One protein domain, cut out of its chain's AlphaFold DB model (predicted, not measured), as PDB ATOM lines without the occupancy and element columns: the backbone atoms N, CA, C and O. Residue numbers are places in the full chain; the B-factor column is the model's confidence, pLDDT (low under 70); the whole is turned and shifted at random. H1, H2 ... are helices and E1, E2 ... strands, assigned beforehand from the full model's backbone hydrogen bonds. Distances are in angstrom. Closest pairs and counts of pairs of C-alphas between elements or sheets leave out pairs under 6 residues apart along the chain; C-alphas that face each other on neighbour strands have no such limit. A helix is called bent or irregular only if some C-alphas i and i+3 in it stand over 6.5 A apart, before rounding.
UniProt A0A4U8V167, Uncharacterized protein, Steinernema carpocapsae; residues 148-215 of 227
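Overview. This is residues 148 to 215 of the 227 residues of an uncharacterized protein of Steinernema carpocapsae (UniProt A0A4U8V167). What shape does the printed part make? A long helix, H1, comes first; after it the chain folds back in a loose hook of loops that holds the short helix H2 and ends in a small two-stranded hairpin, E1 and E2. Residues 148 to 158 and 172 to 177, of which 152 to 158 and 172 to 177 belong to H1, stick out with the loop of residues 189 to 195. What is it built of, and how large is it? The 68 printed residues hold two named helices and two named strands in the order H1, H2, E1, E2, with one antiparallel sheet, E1 - E2, and the class is mixed, helices and strands. It is loose, with a radius of gyration of the C-alphas of 15.0 A and spans of 47 by 33 by 22 A.

Along the chain. Where is the long helix? H1 is residues 152 to 177, 39.0 A from its first C-alpha at (18.094, -23.365, -27.298) to its last at (13.682, -52.753, -1.987). It has a kink of 47 degrees near residue 171, and it is irregular, with C-alphas 173 and 176 9.5 A apart. What follows it? H2 is residues 184 to 188, E1 is residues 203 to 207, 12.5 A long, and E2 is residues 210 to 213, 10.3 A long. E2 ends with C-alpha 213 at (17.350, -44.285, -25.307).

Arrangement. Which elements does H1 meet? H1 is apart from H2, from E1 and from E2. H2 and E2 are only just apart, their closest C-alphas being 8.3 A from each other. How do the strands pair? E1 and E2 form a hairpin, antiparallel at 145 degrees between their directions, and C-alphas 205 and 211, which face each other, are 4.9 A apart. N 204 and O 212, and N 212 and O 204, are within hydrogen-bond range, each pair at 2.9 A. What do the helix backbones show? In H2 every O i to N i+4 pair is within hydrogen-bond range; in H1, 18 of 22 are.

Size, cuts and confidence. How do the links run? H2 to E1 is a long link of 14 residues, H1 to H2 is short with 6, and E1 to E2 is tight with 2. Residues 181 to 182 pair with residues 198 to 199, parallel, outside the named strands. How far does it reach, and is it cut? The two C-alphas farthest apart, those of Tyr 148 and Arg 192, are 49.1 A from each other, and the printed part has no cut. Where is confidence low? The mean pLDDT of the printed part is 77.0, and residue 148, residues 174 to 179 and residues 214 to 215 are under 70.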
ATOM      1  N   TYR A 148      11.289 -13.235 -22.633       69.62
ATOM      2  CA  TYR A 148      10.279 -13.410 -23.686       69.62
ATOM      3  C   TYR A 148      10.717 -14.428 -24.756       69.62
ATOM      4  O   TYR A 148       9.888 -15.030 -25.428       69.62
ATOM      5  N   LEU A 149      12.029 -14.643 -24.892       75.06
ATOM      6  CA  LEU A 149      12.631 -15.574 -25.842       75.06
ATOM      7  C   LEU A 149      13.419 -16.650 -25.093       75.06
ATOM      8  O   LEU A 149      14.377 -16.345 -24.383       75.06
ATOM      9  N   SER A 150      13.026 -17.911 -25.268       74.19
ATOM     10  CA  SER A 150      13.769 -19.052 -24.731       74.19
ATOM     11  C   SER A 150      15.058 -19.280 -25.515       74.19
ATOM     12  O   SER A 150      15.067 -19.212 -26.747       74.19
ATOM     13  N   LYS A 151      16.135 -19.621 -24.812       81.62
ATOM     14  CA  LYS A 151      17.382 -20.088 -25.421       81.62
ATOM     15  C   LYS A 151      17.227 -21.538 -25.877       81.62
ATOM     16  O   LYS A 151      16.435 -22.298 -25.323       81.62
ATOM     17  N   THR A 152      18.026 -21.959 -26.853       79.25
ATOM     18  CA  THR A 152      18.094 -23.365 -27.298       79.25
ATOM     19  C   THR A 152      18.422 -24.324 -26.150       79.25
ATOM     20  O   THR A 152      17.898 -25.439 -26.094       79.25
ATOM     21  N   ASP A 153      19.219 -23.867 -25.185       82.44
ATOM     22  CA  ASP A 153      19.579 -24.633 -23.992       82.44
ATOM     23  C   ASP A 153      18.384 -24.914 -23.070       82.44
ATOM     24  O   ASP A 153      18.372 -25.949 -22.393       82.44
ATOM     25  N   ASP A 154      17.349 -24.069 -23.090       80.56
ATOM     26  CA  ASP A 154      16.188 -24.184 -22.200       80.56
ATOM     27  C   ASP A 154      15.400 -25.470 -22.464       80.56
ATOM     28  O   ASP A 154      14.913 -26.106 -21.525       80.56
ATOM     29  N   LEU A 155      15.341 -25.925 -23.723       82.50
ATOM     30  CA  LEU A 155      14.715 -27.202 -24.072       82.50
ATOM     31  C   LEU A 155      15.464 -28.376 -23.431       82.50
ATOM     32  O   LEU A 155      14.852 -29.284 -22.862       82.50
ATOM     33  N   SER A 156      16.797 -28.350 -23.494       83.06
ATOM     34  CA  SER A 156      17.623 -29.398 -22.897       83.06
ATOM     35  C   SER A 156      17.462 -29.422 -21.372       83.06
ATOM     36  O   SER A 156      17.315 -30.493 -20.780       83.06
ATOM     37  N   ILE A 157      17.391 -28.246 -20.743       83.19
ATOM     38  CA  ILE A 157      17.171 -28.088 -19.305       83.19
ATOM     39  C   ILE A 157      15.775 -28.590 -18.920       83.19
ATOM     40  O   ILE A 157      15.634 -29.310 -17.931       83.19
ATOM     41  N   ALA A 158      14.746 -28.283 -19.713       82.75
ATOM     42  CA  ALA A 158      13.384 -28.748 -19.474       82.75
ATOM     43  C   ALA A 158      13.283 -30.281 -19.513       82.75
ATOM     44  O   ALA A 158      12.688 -30.885 -18.617       82.75
ATOM     45  N   LEU A 159      13.912 -30.928 -20.502       83.88
ATOM     46  CA  LEU A 159      13.958 -32.391 -20.586       83.88
ATOM     47  C   LEU A 159      14.704 -33.009 -19.394       83.88
ATOM     48  O   LEU A 159      14.225 -33.985 -18.814       83.88
ATOM     49  N   ARG A 160      15.818 -32.403 -18.962       82.56
ATOM     50  CA  ARG A 160      16.548 -32.829 -17.753       82.56
ATOM     51  C   ARG A 160      15.689 -32.717 -16.496       82.56
ATOM     52  O   ARG A 160      15.643 -33.651 -15.700       82.56
ATOM     53  N   ARG A 161      14.973 -31.601 -16.323       83.94
ATOM     54  CA  ARG A 161      14.067 -31.387 -15.182       83.94
ATOM     55  C   ARG A 161      12.962 -32.447 -15.144       83.94
ATOM     56  O   ARG A 161      12.704 -33.005 -14.080       83.94
ATOM     57  N   ARG A 162      12.368 -32.783 -16.295       84.38
ATOM     58  CA  ARG A 162      11.366 -33.860 -16.398       84.38
ATOM     59  C   ARG A 162      11.932 -35.208 -15.961       84.38
ATOM     60  O   ARG A 162      11.322 -35.870 -15.127       84.38
ATOM     61  N   TYR A 163      13.107 -35.579 -16.468       84.44
ATOM     62  CA  TYR A 163      13.770 -36.828 -16.090       84.44
ATOM     63  C   TYR A 163      14.034 -36.903 -14.578       84.44
ATOM     64  O   TYR A 163      13.657 -37.879 -13.931       84.44
ATOM     65  N   ARG A 164      14.594 -35.836 -13.990       83.62
ATOM     66  CA  ARG A 164      14.914 -35.764 -12.552       83.62
ATOM     67  C   ARG A 164      13.688 -35.939 -11.657       83.62
ATOM     68  O   ARG A 164      13.753 -36.659 -10.663       83.62
ATOM     69  N   LEU A 165      12.561 -35.324 -12.014       84.69
ATOM     70  CA  LEU A 165      11.315 -35.465 -11.255       84.69
ATOM     71  C   LEU A 165      10.788 -36.906 -11.283       84.69
ATOM     72  O   LEU A 165      10.342 -37.425 -10.259       84.69
ATOM     73  N   VAL A 166      10.870 -37.573 -12.438       83.81
ATOM     74  CA  VAL A 166      10.469 -38.981 -12.565       83.81
ATOM     75  C   VAL A 166      11.407 -39.881 -11.763       83.81
ATOM     76  O   VAL A 166      10.936 -40.724 -11.000       83.81
ATOM     77  N   GLN A 167      12.718 -39.659 -11.861       82.69
ATOM     78  CA  GLN A 167      13.718 -40.391 -11.085       82.69
ATOM     79  C   GLN A 167      13.449 -40.272  -9.581       82.69
ATOM     80  O   GLN A 167      13.397 -41.276  -8.875       82.69
ATOM     81  N   GLN A 168      13.199 -39.057  -9.091       81.75
ATOM     82  CA  GLN A 168      12.854 -38.818  -7.693       81.75
ATOM     83  C   GLN A 168      11.570 -39.554  -7.282       81.75
ATOM     84  O   GLN A 168      11.515 -40.138  -6.198       81.75
ATOM     85  N   LYS A 169      10.533 -39.533  -8.128       82.69
ATOM     86  CA  LYS A 169       9.265 -40.226  -7.863       82.69
ATOM     87  C   LYS A 169       9.473 -41.731  -7.721       82.69
ATOM     88  O   LYS A 169       8.926 -42.318  -6.795       82.69
ATOM     89  N   ILE A 170      10.280 -42.331  -8.591       79.38
ATOM     90  CA  ILE A 170      10.601 -43.762  -8.547       79.38
ATOM     91  C   ILE A 170      11.367 -44.101  -7.267       79.38
ATOM     92  O   ILE A 170      10.951 -44.990  -6.529       79.38
ATOM     93  N   VAL A 171      12.407 -43.326  -6.937       77.94
ATOM     94  CA  VAL A 171      13.189 -43.503  -5.700       77.94
ATOM     95  C   VAL A 171      12.297 -43.434  -4.452       77.94
ATOM     96  O   VAL A 171      12.513 -44.174  -3.495       77.94
ATOM     97  N   ARG A 172      11.277 -42.565  -4.457       77.88
ATOM     98  CA  ARG A 172      10.308 -42.446  -3.357       77.88
ATOM     99  C   ARG A 172       9.268 -43.569  -3.335       77.88
ATOM    100  O   ARG A 172       8.865 -43.972  -2.252       77.88
ATOM    101  N   ALA A 173       8.810 -44.029  -4.497       75.50
ATOM    102  CA  ALA A 173       7.729 -45.006  -4.611       75.50
ATOM    103  C   ALA A 173       8.192 -46.443  -4.341       75.50
ATOM    104  O   ALA A 173       7.476 -47.207  -3.701       75.50
ATOM    105  N   GLU A 174       9.374 -46.815  -4.827       66.69
ATOM    106  CA  GLU A 174       9.852 -48.200  -4.754       66.69
ATOM    107  C   GLU A 174      10.683 -48.487  -3.493       66.69
ATOM    108  O   GLU A 174      10.897 -49.650  -3.134       66.69
ATOM    109  N   GLY A 175      11.104 -47.442  -2.767       59.62
ATOM    110  CA  GLY A 175      11.987 -47.573  -1.611       59.62
ATOM    111  C   GLY A 175      13.286 -48.334  -1.947       59.62
ATOM    112  O   GLY A 175      13.547 -48.685  -3.094       59.62
ATOM    113  N   PRO A 176      14.137 -48.648  -0.959       54.56
ATOM    114  CA  PRO A 176      15.398 -49.368  -1.194       54.56
ATOM    115  C   PRO A 176      15.226 -50.837  -1.644       54.56
ATOM    116  O   PRO A 176      16.218 -51.552  -1.761       54.56
ATOM    117  N   LYS A 177      13.991 -51.321  -1.849       53.41
ATOM    118  CA  LYS A 177      13.682 -52.753  -1.987       53.41
ATOM    119  C   LYS A 177      13.479 -53.231  -3.425       53.41
ATOM    120  O   LYS A 177      13.612 -54.430  -3.657       53.41
ATOM    121  N   TYR A 178      13.205 -52.349  -4.387       51.47
ATOM    122  CA  TYR A 178      12.887 -52.771  -5.752       51.47
ATOM    123  C   TYR A 178      13.767 -52.052  -6.776       51.47
ATOM    124  O   TYR A 178      13.653 -50.862  -7.012       51.47
ATOM    125  N   SER A 179      14.669 -52.831  -7.372       56.94
ATOM    126  CA  SER A 179      15.530 -52.509  -8.515       56.94
ATOM    127  C   SER A 179      16.562 -51.380  -8.333       56.94
ATOM    128  O   SER A 179      16.270 -50.194  -8.229       56.94
ATOM    129  N   LYS A 180      17.846 -51.762  -8.371       70.25
ATOM    130  CA  LYS A 180      18.923 -50.809  -8.656       70.25
ATOM    131  C   LYS A 180      18.767 -50.384 -10.115       70.25
ATOM    132  O   LYS A 180      18.973 -51.200 -11.012       70.25
ATOM    133  N   PHE A 181      18.379 -49.134 -10.344       76.94
ATOM    134  CA  PHE A 181      18.413 -48.550 -11.679       76.94
ATOM    135  C   PHE A 181      19.862 -48.280 -12.064       76.94
ATOM    136  O   PHE A 181      20.603 -47.644 -11.314       76.94
ATOM    137  N   PHE A 182      20.257 -48.767 -13.234       77.69
ATOM    138  CA  PHE A 182      21.566 -48.483 -13.801       77.69
ATOM    139  C   PHE A 182      21.449 -47.342 -14.798       77.69
ATOM    140  O   PHE A 182      20.460 -47.228 -15.530       77.69
ATOM    141  N   THR A 183      22.477 -46.502 -14.827       81.38
ATOM    142  CA  THR A 183      22.625 -45.514 -15.887       81.38
ATOM    143  C   THR A 183      23.074 -46.211 -17.167       81.38
ATOM    144  O   THR A 183      23.715 -47.266 -17.136       81.38
ATOM    145  N   VAL A 184      22.726 -45.641 -18.318       80.38
ATOM    146  CA  VAL A 184      23.100 -46.244 -19.603       80.38
ATOM    147  C   VAL A 184      24.610 -46.142 -19.825       80.38
ATOM    148  O   VAL A 184      25.202 -47.043 -20.406       80.38
ATOM    149  N   GLU A 185      25.265 -45.118 -19.280       80.69
ATOM    150  CA  GLU A 185      26.724 -44.984 -19.271       80.69
ATOM    151  C   GLU A 185      27.391 -46.149 -18.531       80.69
ATOM    152  O   GLU A 185      28.373 -46.706 -19.018       80.69
ATOM    153  N   ALA A 186      26.825 -46.575 -17.395       79.56
ATOM    154  CA  ALA A 186      27.329 -47.727 -16.651       79.56
ATOM    155  C   ALA A 186      27.156 -49.044 -17.427       79.56
ATOM    156  O   ALA A 186      27.940 -49.975 -17.250       79.56
ATOM    157  N   LEU A 187      26.148 -49.124 -18.299       81.69
ATOM    158  CA  LEU A 187      25.946 -50.267 -19.189       81.69
ATOM    159  C   LEU A 187      26.901 -50.258 -20.381       81.69
ATOM    160  O   LEU A 187      27.437 -51.306 -20.724       81.69
ATOM    161  N   LEU A 188      27.127 -49.093 -20.992       82.25
ATOM    162  CA  LEU A 188      28.042 -48.946 -22.124       82.25
ATOM    163  C   LEU A 188      29.505 -49.160 -21.727       82.25
ATOM    164  O   LEU A 188      30.275 -49.694 -22.518       82.25
ATOM    165  N   GLY A 189      29.884 -48.773 -20.507       81.81
ATOM    166  CA  GLY A 189      31.226 -49.015 -19.971       81.81
ATOM    167  C   GLY A 189      31.479 -50.463 -19.540       81.81
ATOM    168  O   GLY A 189      32.612 -50.813 -19.213       81.81
ATOM    169  N   ASN A 190      30.453 -51.320 -19.515       80.56
ATOM    170  CA  ASN A 190      30.608 -52.697 -19.072       80.56
ATOM    171  C   ASN A 190      31.032 -53.606 -20.232       80.56
ATOM    172  O   ASN A 190      30.294 -53.819 -21.189       80.56
ATOM    173  N   VAL A 191      32.216 -54.206 -20.106       74.50
ATOM    174  CA  VAL A 191      32.766 -55.154 -21.090       74.50
ATOM    175  C   VAL A 191      31.982 -56.478 -21.099       74.50
ATOM    176  O   VAL A 191      32.010 -57.220 -22.080       74.50
ATOM    177  N   ARG A 192      31.262 -56.799 -20.014       79.75
ATOM    178  CA  ARG A 192      30.497 -58.046 -19.869       79.75
ATOM    179  C   ARG A 192      28.996 -57.799 -19.993       79.75
ATOM    180  O   ARG A 192      28.466 -56.808 -19.499       79.75
ATOM    181  N   LYS A 193      28.283 -58.760 -20.595       75.88
ATOM    182  CA  LYS A 193      26.814 -58.749 -20.644       75.88
ATOM    183  C   LYS A 193      26.254 -58.786 -19.219       75.88
ATOM    184  O   LYS A 193      26.523 -59.732 -18.484       75.88
ATOM    185  N   ALA A 194      25.460 -57.781 -18.855       73.38
ATOM    186  CA  ALA A 194      24.780 -57.702 -17.566       73.38
ATOM    187  C   ALA A 194      23.312 -58.158 -17.713       73.38
ATOM    188  O   ALA A 194      22.495 -57.404 -18.250       73.38
ATOM    189  N   PRO A 195      22.947 -59.387 -17.297       77.56
ATOM    190  CA  PRO A 195      21.554 -59.823 -17.306       77.56
ATOM    191  C   PRO A 195      20.750 -59.136 -16.191       77.56
ATOM    192  O   PRO A 195      21.271 -58.872 -15.110       77.56
ATOM    193  N   GLY A 196      19.460 -58.882 -16.435       78.25
ATOM    194  CA  GLY A 196      18.525 -58.426 -15.395       78.25
ATOM    195  C   GLY A 196      18.641 -56.951 -14.998       78.25
ATOM    196  O   GLY A 196      18.330 -56.600 -13.861       78.25
ATOM    197  N   VAL A 197      19.079 -56.080 -15.909       79.00
ATOM    198  CA  VAL A 197      19.252 -54.652 -15.620       79.00
ATOM    199  C   VAL A 197      17.970 -53.862 -15.887       79.00
ATOM    200  O   VAL A 197      17.324 -54.031 -16.918       79.00
ATOM    201  N   SER A 198      17.622 -52.976 -14.952       80.88
ATOM    202  CA  SER A 198      16.555 -51.984 -15.108       80.88
ATOM    203  C   SER A 198      17.161 -50.604 -15.358       80.88
ATOM    204  O   SER A 198      18.098 -50.201 -14.668       80.88
ATOM    205  N   VAL A 199      16.625 -49.887 -16.343       81.56
ATOM    206  CA  VAL A 199      17.109 -48.568 -16.770       81.56
ATOM    207  C   VAL A 199      15.945 -47.594 -16.779       81.56
ATOM    208  O   VAL A 199      14.876 -47.904 -17.303       81.56
ATOM    209  N   LEU A 200      16.170 -46.403 -16.227       83.25
ATOM    210  CA  LEU A 200      15.268 -45.272 -16.391       83.25
ATOM    211  C   LEU A 200      15.725 -44.448 -17.597       83.25
ATOM    212  O   LEU A 200      16.877 -44.030 -17.663       83.25
ATOM    213  N   ALA A 201      14.829 -44.230 -18.558       82.44
ATOM    214  CA  ALA A 201      15.179 -43.650 -19.846       82.44
ATOM    215  C   ALA A 201      14.038 -42.825 -20.444       82.44
ATOM    216  O   ALA A 201      12.864 -43.154 -20.278       82.44
ATOM    217  N   THR A 202      14.405 -41.800 -21.212       81.31
ATOM    218  CA  THR A 202      13.484 -41.133 -22.137       81.31
ATOM    219  C   THR A 202      13.538 -41.849 -23.481       81.31
ATOM    220  O   THR A 202      14.618 -42.020 -24.055       81.31
ATOM    221  N   PHE A 203      12.376 -42.263 -23.983       80.50
ATOM    222  CA  PHE A 203      12.253 -42.901 -25.290       80.50
ATOM    223  C   PHE A 203      12.211 -41.848 -26.396       80.50
ATOM    224  O   PHE A 203      11.386 -40.935 -26.361       80.50
ATOM    225  N   HIS A 204      13.082 -42.000 -27.390       80.25
ATOM    226  CA  HIS A 204      13.091 -41.177 -28.593       80.25
ATOM    227  C   HIS A 204      12.947 -42.060 -29.832       80.25
ATOM    228  O   HIS A 204      13.606 -43.093 -29.960       80.25
ATOM    229  N   GLN A 205      12.094 -41.639 -30.760       82.56
ATOM    230  CA  GLN A 205      11.946 -42.260 -32.071       82.56
ATOM    231  C   GLN A 205      12.632 -41.355 -33.091       82.56
ATOM    232  O   GLN A 205      12.212 -40.219 -33.285       82.56
ATOM    233  N   PHE A 206      13.719 -41.840 -33.690       73.88
ATOM    234  CA  PHE A 206      14.506 -41.048 -34.639       73.88
ATOM    235  C   PHE A 206      14.131 -41.370 -36.088       73.88
ATOM    236  O   PHE A 206      14.028 -40.474 -36.914       73.88
ATOM    237  N   GLU A 207      13.882 -42.646 -36.395       76.00
ATOM    238  CA  GLU A 207      13.599 -43.082 -37.761       76.00
ATOM    239  C   GLU A 207      12.756 -44.367 -37.765       76.00
ATOM    240  O   GLU A 207      13.176 -45.407 -37.249       76.00
ATOM    241  N   GLY A 208      11.559 -44.314 -38.359       76.06
ATOM    242  CA  GLY A 208      10.696 -45.484 -38.551       76.06
ATOM    243  C   GLY A 208      10.477 -46.289 -37.264       76.06
ATOM    244  O   GLY A 208       9.926 -45.780 -36.297       76.06
ATOM    245  N   LYS A 209      10.910 -47.556 -37.245       75.56
ATOM    246  CA  LYS A 209      10.776 -48.476 -36.093       75.56
ATOM    247  C   LYS A 209      12.010 -48.511 -35.172       75.56
ATOM    248  O   LYS A 209      12.099 -49.397 -34.323       75.56
ATOM    249  N   LYS A 210      12.981 -47.608 -35.353       76.25
ATOM    250  CA  LYS A 210      14.190 -47.538 -34.520       76.25
ATOM    251  C   LYS A 210      13.939 -46.635 -33.315       76.25
ATOM    252  O   LYS A 210      13.655 -45.444 -33.459       76.25
ATOM    253  N   PHE A 211      14.081 -47.217 -32.130       74.31
ATOM    254  CA  PHE A 211      13.957 -46.520 -30.856       74.31
ATOM    255  C   PHE A 211      15.332 -46.345 -30.233       74.31
ATOM    256  O   PHE A 211      16.134 -47.278 -30.205       74.31
ATOM    257  N   PHE A 212      15.577 -45.151 -29.710       76.31
ATOM    258  CA  PHE A 212      16.799 -44.810 -29.009       76.31
ATOM    259  C   PHE A 212      16.463 -44.378 -27.588       76.31
ATOM    260  O   PHE A 212      15.464 -43.704 -27.327       76.31
ATOM    261  N   ILE A 213      17.337 -44.772 -26.675       76.81
ATOM    262  CA  ILE A 213      17.350 -44.285 -25.307       76.81
ATOM    263  C   ILE A 213      18.380 -43.163 -25.270       76.81
ATOM    264  O   ILE A 213      19.524 -43.370 -25.668       76.81
ATOM    265  N   ASN A 214      17.973 -41.967 -24.843       64.56
ATOM    266  CA  ASN A 214      18.902 -40.846 -24.733       64.56
ATOM    267  C   ASN A 214      19.756 -40.986 -23.468       64.56
ATOM    268  O   ASN A 214      19.241 -41.225 -22.376       64.56
ATOM    269  N   ILE A 215      21.060 -40.834 -23.664       54.38
ATOM    270  CA  ILE A 215      22.132 -41.073 -22.707       54.38
ATOM    271  C   ILE A 215      22.793 -39.727 -22.501       54.38
ATOM    272  O   ILE A 215      23.607 -39.327 -23.328       54.38
TER     273      ILE A 215